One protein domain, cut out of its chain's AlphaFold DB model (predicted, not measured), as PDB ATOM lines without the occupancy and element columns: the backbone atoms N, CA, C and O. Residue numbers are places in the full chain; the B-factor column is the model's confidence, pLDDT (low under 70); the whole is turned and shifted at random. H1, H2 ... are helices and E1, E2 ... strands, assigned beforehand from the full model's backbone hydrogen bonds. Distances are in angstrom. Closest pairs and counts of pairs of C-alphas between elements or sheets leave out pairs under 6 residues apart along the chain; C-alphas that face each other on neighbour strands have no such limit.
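What this domain is: This is residues 21 to 80 of the 84 residues of an uncharacterized protein of Burkholderia ambifaria IOP40-10 (UniProt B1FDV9). A four-stranded sheet, order E1 E4 E2 E3, mixed, has helix H1 over one face, making two layers. Long parallel E1 and E4 lie side by side, with the short hairpin E2 and E3 beyond E4. The 60 printed residues run E1 E2 E3 H1 E4, class mixed, compact, radius of gyration of the C-alphas 11.2 A, spans 31 by 20 by 15 A.

Where its parts are: E1, residues 22 to 29, 22.2 A, begins at C-alpha 22 (65.239, -107.202, -22.777). E2 is residues 37 to 40, E3 43 to 46, H1 53 to 64, 16.4 A. E4, 72 to 79, 21.7 A, ends at C-alpha 79 (59.893, -95.207, -38.809).

How they stand to each other: Within hydrogen-bond range are N 26 and O 75, 2.7 A, in parallel E1 and E4; N 76 and O 39, 2.8 A, in antiparallel E4 and E2; N 45 and O 38, 2.8 A, in the hairpin E2 and E3; and every O i to N i+4 pair of H1. H1 is on the sheet, height 8.1 A, closest C-alphas Val 38 and Glu 57, 6.5 A. E3, H1, E4 form a split strand-helix-strand unit, two same-way strands with E2 between, crossover right-handed.

The domain as a whole: The farthest C-alphas, Gly 30 and Asp 67, are 33.0 A apart. The printed part has no cut, no long link and no residue under pLDDT 70.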
ATOM      1  N   PRO A  21      68.278-110.910 -22.587       78.69
ATOM      2  CA  PRO A  21      68.303-109.460 -22.721       78.69
ATOM      3  C   PRO A  21      66.926-108.929 -23.124       78.69
ATOM      4  O   PRO A  21      66.365-109.318 -24.146       78.69
ATOM      5  N   MET A  22      66.407-107.967 -22.369       84.00
ATOM      6  CA  MET A  22      65.239-107.202 -22.777       84.00
ATOM      7  C   MET A  22      65.643-106.155 -23.815       84.00
ATOM      8  O   MET A  22      66.412-105.243 -23.514       84.00
ATOM      9  N   ILE A  23      65.087-106.258 -25.021       85.44
ATOM     10  CA  ILE A  23      65.275-105.265 -26.083       85.44
ATOM     11  C   ILE A  23      64.084-104.302 -26.067       85.44
ATOM     12  O   ILE A  23      62.934-104.703 -26.245       85.44
ATOM     13  N   VAL A  24      64.356-103.020 -25.840       86.31
ATOM     14  CA  VAL A  24      63.354-101.952 -25.801       86.31
ATOM     15  C   VAL A  24      63.482-101.120 -27.058       86.31
ATOM     16  O   VAL A  24      64.416-100.335 -27.189       86.31
ATOM     17  N   VAL A  25      62.514-101.253 -27.962       88.25
ATOM     18  CA  VAL A  25      62.477-100.473 -29.201       88.25
ATOM     19  C   VAL A  25      61.646 -99.208 -28.998       88.25
ATOM     20  O   VAL A  25      60.438 -99.260 -28.756       88.25
ATOM     21  N   LEU A  26      62.297 -98.056 -29.103       87.38
ATOM     22  CA  LEU A  26      61.688 -96.735 -29.146       87.38
ATOM     23  C   LEU A  26      61.493 -96.343 -30.609       87.38
ATOM     24  O   LEU A  26      62.453 -96.105 -31.339       87.38
ATOM     25  N   ARG A  27      60.239 -96.270 -31.040       86.12
ATOM     26  CA  ARG A  27      59.902 -95.821 -32.390       86.12
ATOM     27  C   ARG A  27      59.890 -94.300 -32.429       86.12
ATOM     28  O   ARG A  27      59.223 -93.661 -31.613       86.12
ATOM     29  N   HIS A  28      60.657 -93.739 -33.347       84.62
ATOM     30  CA  HIS A  28      60.691 -92.327 -33.674       84.62
ATOM     31  C   HIS A  28      60.070 -92.164 -35.057       84.62
ATOM     32  O   HIS A  28      60.561 -92.754 -36.009       84.62
ATOM     33  N   PHE A  29      58.983 -91.406 -35.163       82.62
ATOM     34  CA  PHE A  29      58.351 -91.138 -36.452       82.62
ATOM     35  C   PHE A  29      59.035 -89.943 -37.109       82.62
ATOM     36  O   PHE A  29      59.092 -88.865 -36.511       82.62
ATOM     37  N   GLY A  30      59.557 -90.148 -38.314       80.00
ATOM     38  CA  GLY A  30      60.409 -89.188 -39.012       80.00
ATOM     39  C   GLY A  30      61.853 -89.662 -39.149       80.00
ATOM     40  O   GLY A  30      62.191 -90.795 -38.818       80.00
ATOM     41  N   GLU A  31      62.697 -88.785 -39.683       80.69
ATOM     42  CA  GLU A  31      64.114 -89.059 -39.913       80.69
ATOM     43  C   GLU A  31      64.959 -88.580 -38.731       80.69
ATOM     44  O   GLU A  31      64.664 -87.556 -38.112       80.69
ATOM     45  N   PHE A  32      66.028 -89.315 -38.428       86.75
ATOM     46  CA  PHE A  32      67.058 -88.826 -37.516       86.75
ATOM     47  C   PHE A  32      67.896 -87.740 -38.196       86.75
ATOM     48  O   PHE A  32      68.061 -87.758 -39.416       86.75
ATOM     49  N   GLU A  33      68.483 -86.834 -37.411       87.00
ATOM     50  CA  GLU A  33      69.400 -85.812 -37.937       87.00
ATOM     51  C   GLU A  33      70.634 -86.449 -38.603       87.00
ATOM     52  O   GLU A  33      71.177 -85.915 -39.569       87.00
ATOM     53  N   GLU A  34      71.042 -87.625 -38.124       87.06
ATOM     54  CA  GLU A  34      72.164 -88.421 -38.622       87.06
ATOM     55  C   GLU A  34      71.834 -89.235 -39.889       87.06
ATOM     56  O   GLU A  34      72.740 -89.771 -40.530       87.06
ATOM     57  N   GLY A  35      70.555 -89.314 -40.273       85.50
ATOM     58  CA  GLY A  35      70.078 -90.008 -41.471       85.50
ATOM     59  C   GLY A  35      69.456 -91.387 -41.217       85.50
ATOM     60  O   GLY A  35      69.002 -91.715 -40.120       85.50
ATOM     61  N   HIS A  36      69.390 -92.210 -42.269       86.75
ATOM     62  CA  HIS A  36      68.743 -93.525 -42.224       86.75
ATOM     63  C   HIS A  36      69.580 -94.535 -41.427       86.75
ATOM     64  O   HIS A  36      70.720 -94.832 -41.783       86.75
ATOM     65  N   GLY A  37      69.020 -95.075 -40.345       88.94
ATOM     66  CA  GLY A  37      69.731 -95.984 -39.452       88.94
ATOM     67  C   GLY A  37      68.967 -96.289 -38.169       88.94
ATOM     68  O   GLY A  37      67.783 -95.966 -38.029       88.94
ATOM     69  N   VAL A  38      69.660 -96.910 -37.218       91.81
ATOM     70  CA  VAL A  38      69.135 -97.214 -35.880       91.81
ATOM     71  C   VAL A  38      70.104 -96.729 -34.813       91.81
ATOM     72  O   VAL A  38      71.316 -96.788 -34.990       91.81
ATOM     73  N   PHE A  39      69.583 -96.288 -33.672       93.19
ATOM     74  CA  PHE A  39      70.411 -96.105 -32.485       93.19
ATOM     75  C   PHE A  39      70.348 -97.345 -31.618       93.19
ATOM     76  O   PHE A  39      69.252 -97.761 -31.262       93.19
ATOM     77  N   VAL A  40      71.486 -97.867 -31.182       91.69
ATOM     78  CA  VAL A  40      71.543 -98.910 -30.152       91.69
ATOM     79  C   VAL A  40      72.373 -98.375 -28.994       91.69
ATOM     80  O   VAL A  40      73.517 -97.975 -29.183       91.69
ATOM     81  N   GLU A  41      71.780 -98.291 -27.801       88.62
ATOM     82  CA  GLU A  41      72.425 -97.717 -26.605       88.62
ATOM     83  C   GLU A  41      72.986 -96.295 -26.827       88.62
ATOM     84  O   GLU A  41      73.978 -95.887 -26.231       88.62
ATOM     85  N   GLY A  42      72.337 -95.521 -27.705       86.38
ATOM     86  CA  GLY A  42      72.755 -94.159 -28.050       86.38
ATOM     87  C   GLY A  42      73.856 -94.063 -29.110       86.38
ATOM     88  O   GLY A  42      74.207 -92.950 -29.487       86.38
ATOM     89  N   VAL A  43      74.355 -95.186 -29.636       90.75
ATOM     90  CA  VAL A  43      75.281 -95.223 -30.779       90.75
ATOM     91  C   VAL A  43      74.481 -95.333 -32.074       90.75
ATOM     92  O   VAL A  43      73.618 -96.202 -32.175       90.75
ATOM     93  N   PHE A  44      74.756 -94.461 -33.046       91.56
ATOM     94  CA  PHE A  44      74.108 -94.489 -34.357       91.56
ATOM     95  C   PHE A  44      74.773 -95.513 -35.281       91.56
ATOM     96  O   PHE A  44      75.977 -95.448 -35.528       91.56
ATOM     97  N   TYR A  45      73.967 -96.425 -35.817       92.12
ATOM     98  CA  TYR A  45      74.351 -97.401 -36.826       92.12
ATOM     99  C   TYR A  45      73.668 -97.023 -38.146       92.12
ATOM    100  O   TYR A  45      72.445 -97.183 -38.256       92.12
ATOM    101  N   PRO A  46      74.420 -96.495 -39.132       90.62
ATOM    102  CA  PRO A  46      73.850 -96.125 -40.419       90.62
ATOM    103  C   PRO A  46      73.368 -97.375 -41.157       90.62
ATOM    104  O   PRO A  46      74.015 -98.421 -41.108       90.62
ATOM    105  N   CYS A  47      72.244 -97.255 -41.856       89.25
ATOM    106  CA  CYS A  47      71.690 -98.307 -42.698       89.25
ATOM    107  C   CYS A  47      71.910 -97.933 -44.170       89.25
ATOM    108  O   CYS A  47      71.258 -97.008 -44.666       89.25
ATOM    109  N   PRO A  48      72.839 -98.604 -44.876       86.50
ATOM    110  CA  PRO A  48      73.074 -98.363 -46.293       86.50
ATOM    111  C   PRO A  48      71.826 -98.629 -47.140       86.50
ATOM    112  O   PRO A  48      70.961 -99.434 -46.794       86.50
ATOM    113  N   THR A  49      71.738 -97.968 -48.295       82.88
ATOM    114  CA  THR A  49      70.637 -98.189 -49.236       82.88
ATOM    115  C   THR A  49      70.641 -99.634 -49.734       82.88
ATOM    116  O   THR A  49      71.622-100.086 -50.317       82.88
ATOM    117  N   GLY A  50      69.524-100.338 -49.543       83.06
ATOM    118  CA  GLY A  50      69.369-101.741 -49.934       83.06
ATOM    119  C   GLY A  50      69.604-102.746 -48.805       83.06
ATOM    120  O   GLY A  50      69.337-103.927 -49.010       83.06
ATOM    121  N   GLU A  51      70.036-102.295 -47.624       86.12
ATOM    122  CA  GLU A  51      70.089-103.121 -46.416       86.12
ATOM    123  C   GLU A  51      68.819-102.976 -45.572       86.12
ATOM    124  O   GLU A  51      68.096-101.979 -45.646       86.12
ATOM    125  N   SER A  52      68.528-104.001 -44.771       87.81
ATOM    126  CA  SER A  52      67.379-103.996 -43.872       87.81
ATOM    127  C   SER A  52      67.742-103.393 -42.516       87.81
ATOM    128  O   SER A  52      68.674-103.851 -41.852       87.81
ATOM    129  N   LEU A  53      66.933-102.443 -42.030       87.12
ATOM    130  CA  LEU A  53      67.041-101.920 -40.660       87.12
ATOM    131  C   LEU A  53      66.990-103.037 -39.602       87.12
ATOM    132  O   LEU A  53      67.639-102.927 -38.563       87.12
ATOM    133  N   ASP A  54      66.256-104.125 -39.865       89.38
ATOM    134  CA  ASP A  54      66.211-105.284 -38.966       89.38
ATOM    135  C   ASP A  54      67.551-106.017 -38.886       89.38
ATOM    136  O   ASP A  54      67.903-106.555 -37.835       89.38
ATOM    137  N   GLU A  55      68.286-106.077 -39.993       90.62
ATOM    138  CA  GLU A  55      69.600-106.715 -40.043       90.62
ATOM    139  C   GLU A  55      70.641-105.847 -39.343       90.62
ATOM    140  O   GLU A  55      71.387-106.361 -38.505       90.62
ATOM    141  N   ILE A  56      70.622-104.533 -39.596       91.75
ATOM    142  CA  ILE A  56      71.491-103.571 -38.910       91.75
ATOM    143  C   ILE A  56      71.261-103.615 -37.400       91.75
ATOM    144  O   ILE A  56      72.226-103.739 -36.648       91.75
ATOM    145  N   GLU A  57      70.005-103.597 -36.938       91.69
ATOM    146  CA  GLU A  57      69.710-103.714 -35.508       91.69
ATOM    147  C   GLU A  57      70.270-105.013 -34.926       91.69
ATOM    148  O   GLU A  57      70.963-104.983 -33.908       91.69
ATOM    149  N   LYS A  58      69.986-106.164 -35.546       91.44
ATOM    150  CA  LYS A  58      70.445-107.461 -35.026       91.44
ATOM    151  C   LYS A  58      71.965-107.527 -34.946       91.44
ATOM    152  O   LYS A  58      72.497-108.064 -33.971       91.44
ATOM    153  N   ASN A  59      72.655-106.998 -35.952       92.12
ATOM    154  CA  ASN A  59      74.111-106.960 -35.987       92.12
ATOM    155  C   ASN A  59      74.662-106.033 -34.897       92.12
ATOM    156  O   ASN A  59      75.509-106.467 -34.118       92.12
ATOM    157  N   ALA A  60      74.105-104.828 -34.758       91.94
ATOM    158  CA  ALA A  60      74.488-103.877 -33.718       91.94
ATOM    159  C   ALA A  60      74.268-104.447 -32.307       91.94
ATOM    160  O   ALA A  60      75.160-104.382 -31.463       91.94
ATOM    161  N   ILE A  61      73.121-105.088 -32.050       91.25
ATOM    162  CA  ILE A  61      72.822-105.744 -30.765       91.25
ATOM    163  C   ILE A  61      73.848-106.838 -30.443       91.25
ATOM    164  O   ILE A  61      74.306-106.932 -29.302       91.25
ATOM    165  N   ARG A  62      74.219-107.663 -31.429       90.75
ATOM    166  CA  ARG A  62      75.242-108.708 -31.249       90.75
ATOM    167  C   ARG A  62      76.618-108.115 -30.968       90.75
ATOM    168  O   ARG A  62      77.335-108.650 -30.129       90.75
ATOM    169  N   GLU A  63      76.969-107.022 -31.636       90.56
ATOM    170  CA  GLU A  63      78.247-106.333 -31.450       90.56
ATOM    171  C   GLU A  63      78.374-105.728 -30.047       90.56
ATOM    172  O   GLU A  63      79.409-105.878 -29.399       90.56
ATOM    173  N   ILE A  64      77.312-105.092 -29.536       87.50
ATOM    174  CA  ILE A  64      77.347-104.453 -28.212       87.50
ATOM    175  C   ILE A  64      77.151-105.437 -27.050       87.50
ATOM    176  O   ILE A  64      77.495-105.111 -25.908       87.50
ATOM    177  N   ASN A  65      76.589-106.620 -27.318       89.81
ATOM    178  CA  ASN A  65      76.314-107.664 -26.331       89.81
ATOM    179  C   ASN A  65      76.876-109.039 -26.755       89.81
ATOM    180  O   ASN A  65      76.120-110.014 -26.820       89.81
ATOM    181  N   PRO A  66      78.191-109.151 -27.029       86.00
ATOM    182  CA  PRO A  66      78.783-110.364 -27.595       86.00
ATOM    183  C   PRO A  66      78.767-111.548 -26.620       86.00
ATOM    184  O   PRO A  66      78.771-112.700 -27.046       86.00
ATOM    185  N   ASP A  67      78.741-111.280 -25.312       86.44
ATOM    186  CA  ASP A  67      78.706-112.287 -24.251       86.44
ATOM    187  C   ASP A  67      77.299-112.518 -23.675       86.44
ATOM    188  O   ASP A  67      77.141-113.293 -22.730       86.44
ATOM    189  N   GLY A  68      76.281-111.844 -24.225       82.12
ATOM    190  CA  GLY A  68      74.890-111.968 -23.796       82.12
ATOM    191  C   GLY A  68      74.602-111.441 -22.385       82.12
ATOM    192  O   GLY A  68      73.498-111.651 -21.886       82.12
ATOM    193  N   LYS A  69      75.553-110.773 -21.715       83.12
ATOM    194  CA  LYS A  69      75.394-110.378 -20.304       83.12
ATOM    195  C   LYS A  69      74.568-109.116 -20.097       83.12
ATOM    196  O   LYS A  69      74.067-108.903 -18.986       83.12
ATOM    197  N   ARG A  70      74.438-108.249 -21.108       82.50
ATOM    198  CA  ARG A  70      73.572-107.067 -20.991       82.50
ATOM    199  C   ARG A  70      72.132-107.530 -20.833       82.50
ATOM    200  O   ARG A  70      71.645-108.301 -21.643       82.50
ATOM    201  N   LYS A  71      71.454-107.040 -19.796       82.12
ATOM    202  CA  LYS A  71      70.062-107.406 -19.490       82.12
ATOM    203  C   LYS A  71      69.033-106.477 -20.125       82.12
ATOM    204  O   LYS A  71      67.879-106.857 -20.255       82.12
ATOM    205  N   LEU A  72      69.452-105.276 -20.504       84.81
ATOM    206  CA  LEU A  72      68.621-104.261 -21.133       84.81
ATOM    207  C   LEU A  72      69.394-103.683 -22.312       84.81
ATOM    208  O   LEU A  72      70.572-103.354 -22.164       84.81
ATOM    209  N   ILE A  73      68.728-103.598 -23.459       89.12
ATOM    210  CA  ILE A  73      69.254-102.987 -24.673       89.12
ATOM    211  C   ILE A  73      68.190-102.049 -25.224       89.12
ATOM    212  O   ILE A  73      67.083-102.480 -25.546       89.12
ATOM    213  N   VAL A  74      68.505-100.766 -25.326       89.81
ATOM    214  CA  VAL A  74      67.600 -99.762 -25.884       89.81
ATOM    215  C   VAL A  74      67.944 -99.521 -27.344       89.81
ATOM    216  O   VAL A  74      69.066 -99.137 -27.671       89.81
ATOM    217  N   VAL A  75      66.952 -99.683 -28.212       92.31
ATOM    218  CA  VAL A  75      67.044 -99.375 -29.636       92.31
ATOM    219  C   VAL A  75      66.139 -98.192 -29.953       92.31
ATOM    220  O   VAL A  75      65.011 -98.147 -29.469       92.31
ATOM    221  N   LYS A  76      66.587 -97.242 -30.775       91.62
ATOM    222  CA  LYS A  76      65.702 -96.265 -31.417       91.62
ATOM    223  C   LYS A  76      65.667 -96.515 -32.914       91.62
ATOM    224  O   LYS A  76      66.720 -96.589 -33.543       91.62
ATOM    225  N   ARG A  77      64.464 -96.592 -33.476       89.25
ATOM    226  CA  ARG A  77      64.242 -96.745 -34.917       89.25
ATOM    227  C   ARG A  77      63.515 -95.538 -35.475       89.25
ATOM    228  O   ARG A  77      62.507 -95.139 -34.897       89.25
ATOM    229  N   ALA A  78      64.017 -95.010 -36.585       85.19
ATOM    230  CA  ALA A  78      63.275 -94.089 -37.426       85.19
ATOM    231  C   ALA A  78      62.260 -94.910 -38.228       85.19
ATOM    232  O   ALA A  78      62.642 -95.778 -39.013       85.19
ATOM    233  N   GLU A  79      60.976 -94.680 -37.989       78.81
ATOM    234  CA  GLU A  79      59.893 -95.207 -38.809       78.81
ATOM    235  C   GLU A  79      59.385 -94.077 -39.711       78.81
ATOM    236  O   GLU A  79      59.301 -92.924 -39.266       78.81
ATOM    237  N   PRO A  80      59.053 -94.372 -40.982       73.94
ATOM    238  CA  PRO A  80      58.359 -93.398 -41.806       73.94
ATOM    239  C   PRO A  80      57.077 -92.974 -41.085       73.94
ATOM    240  O   PRO A  80      56.444 -93.771 -40.389       73.94
TER     241      PRO A  80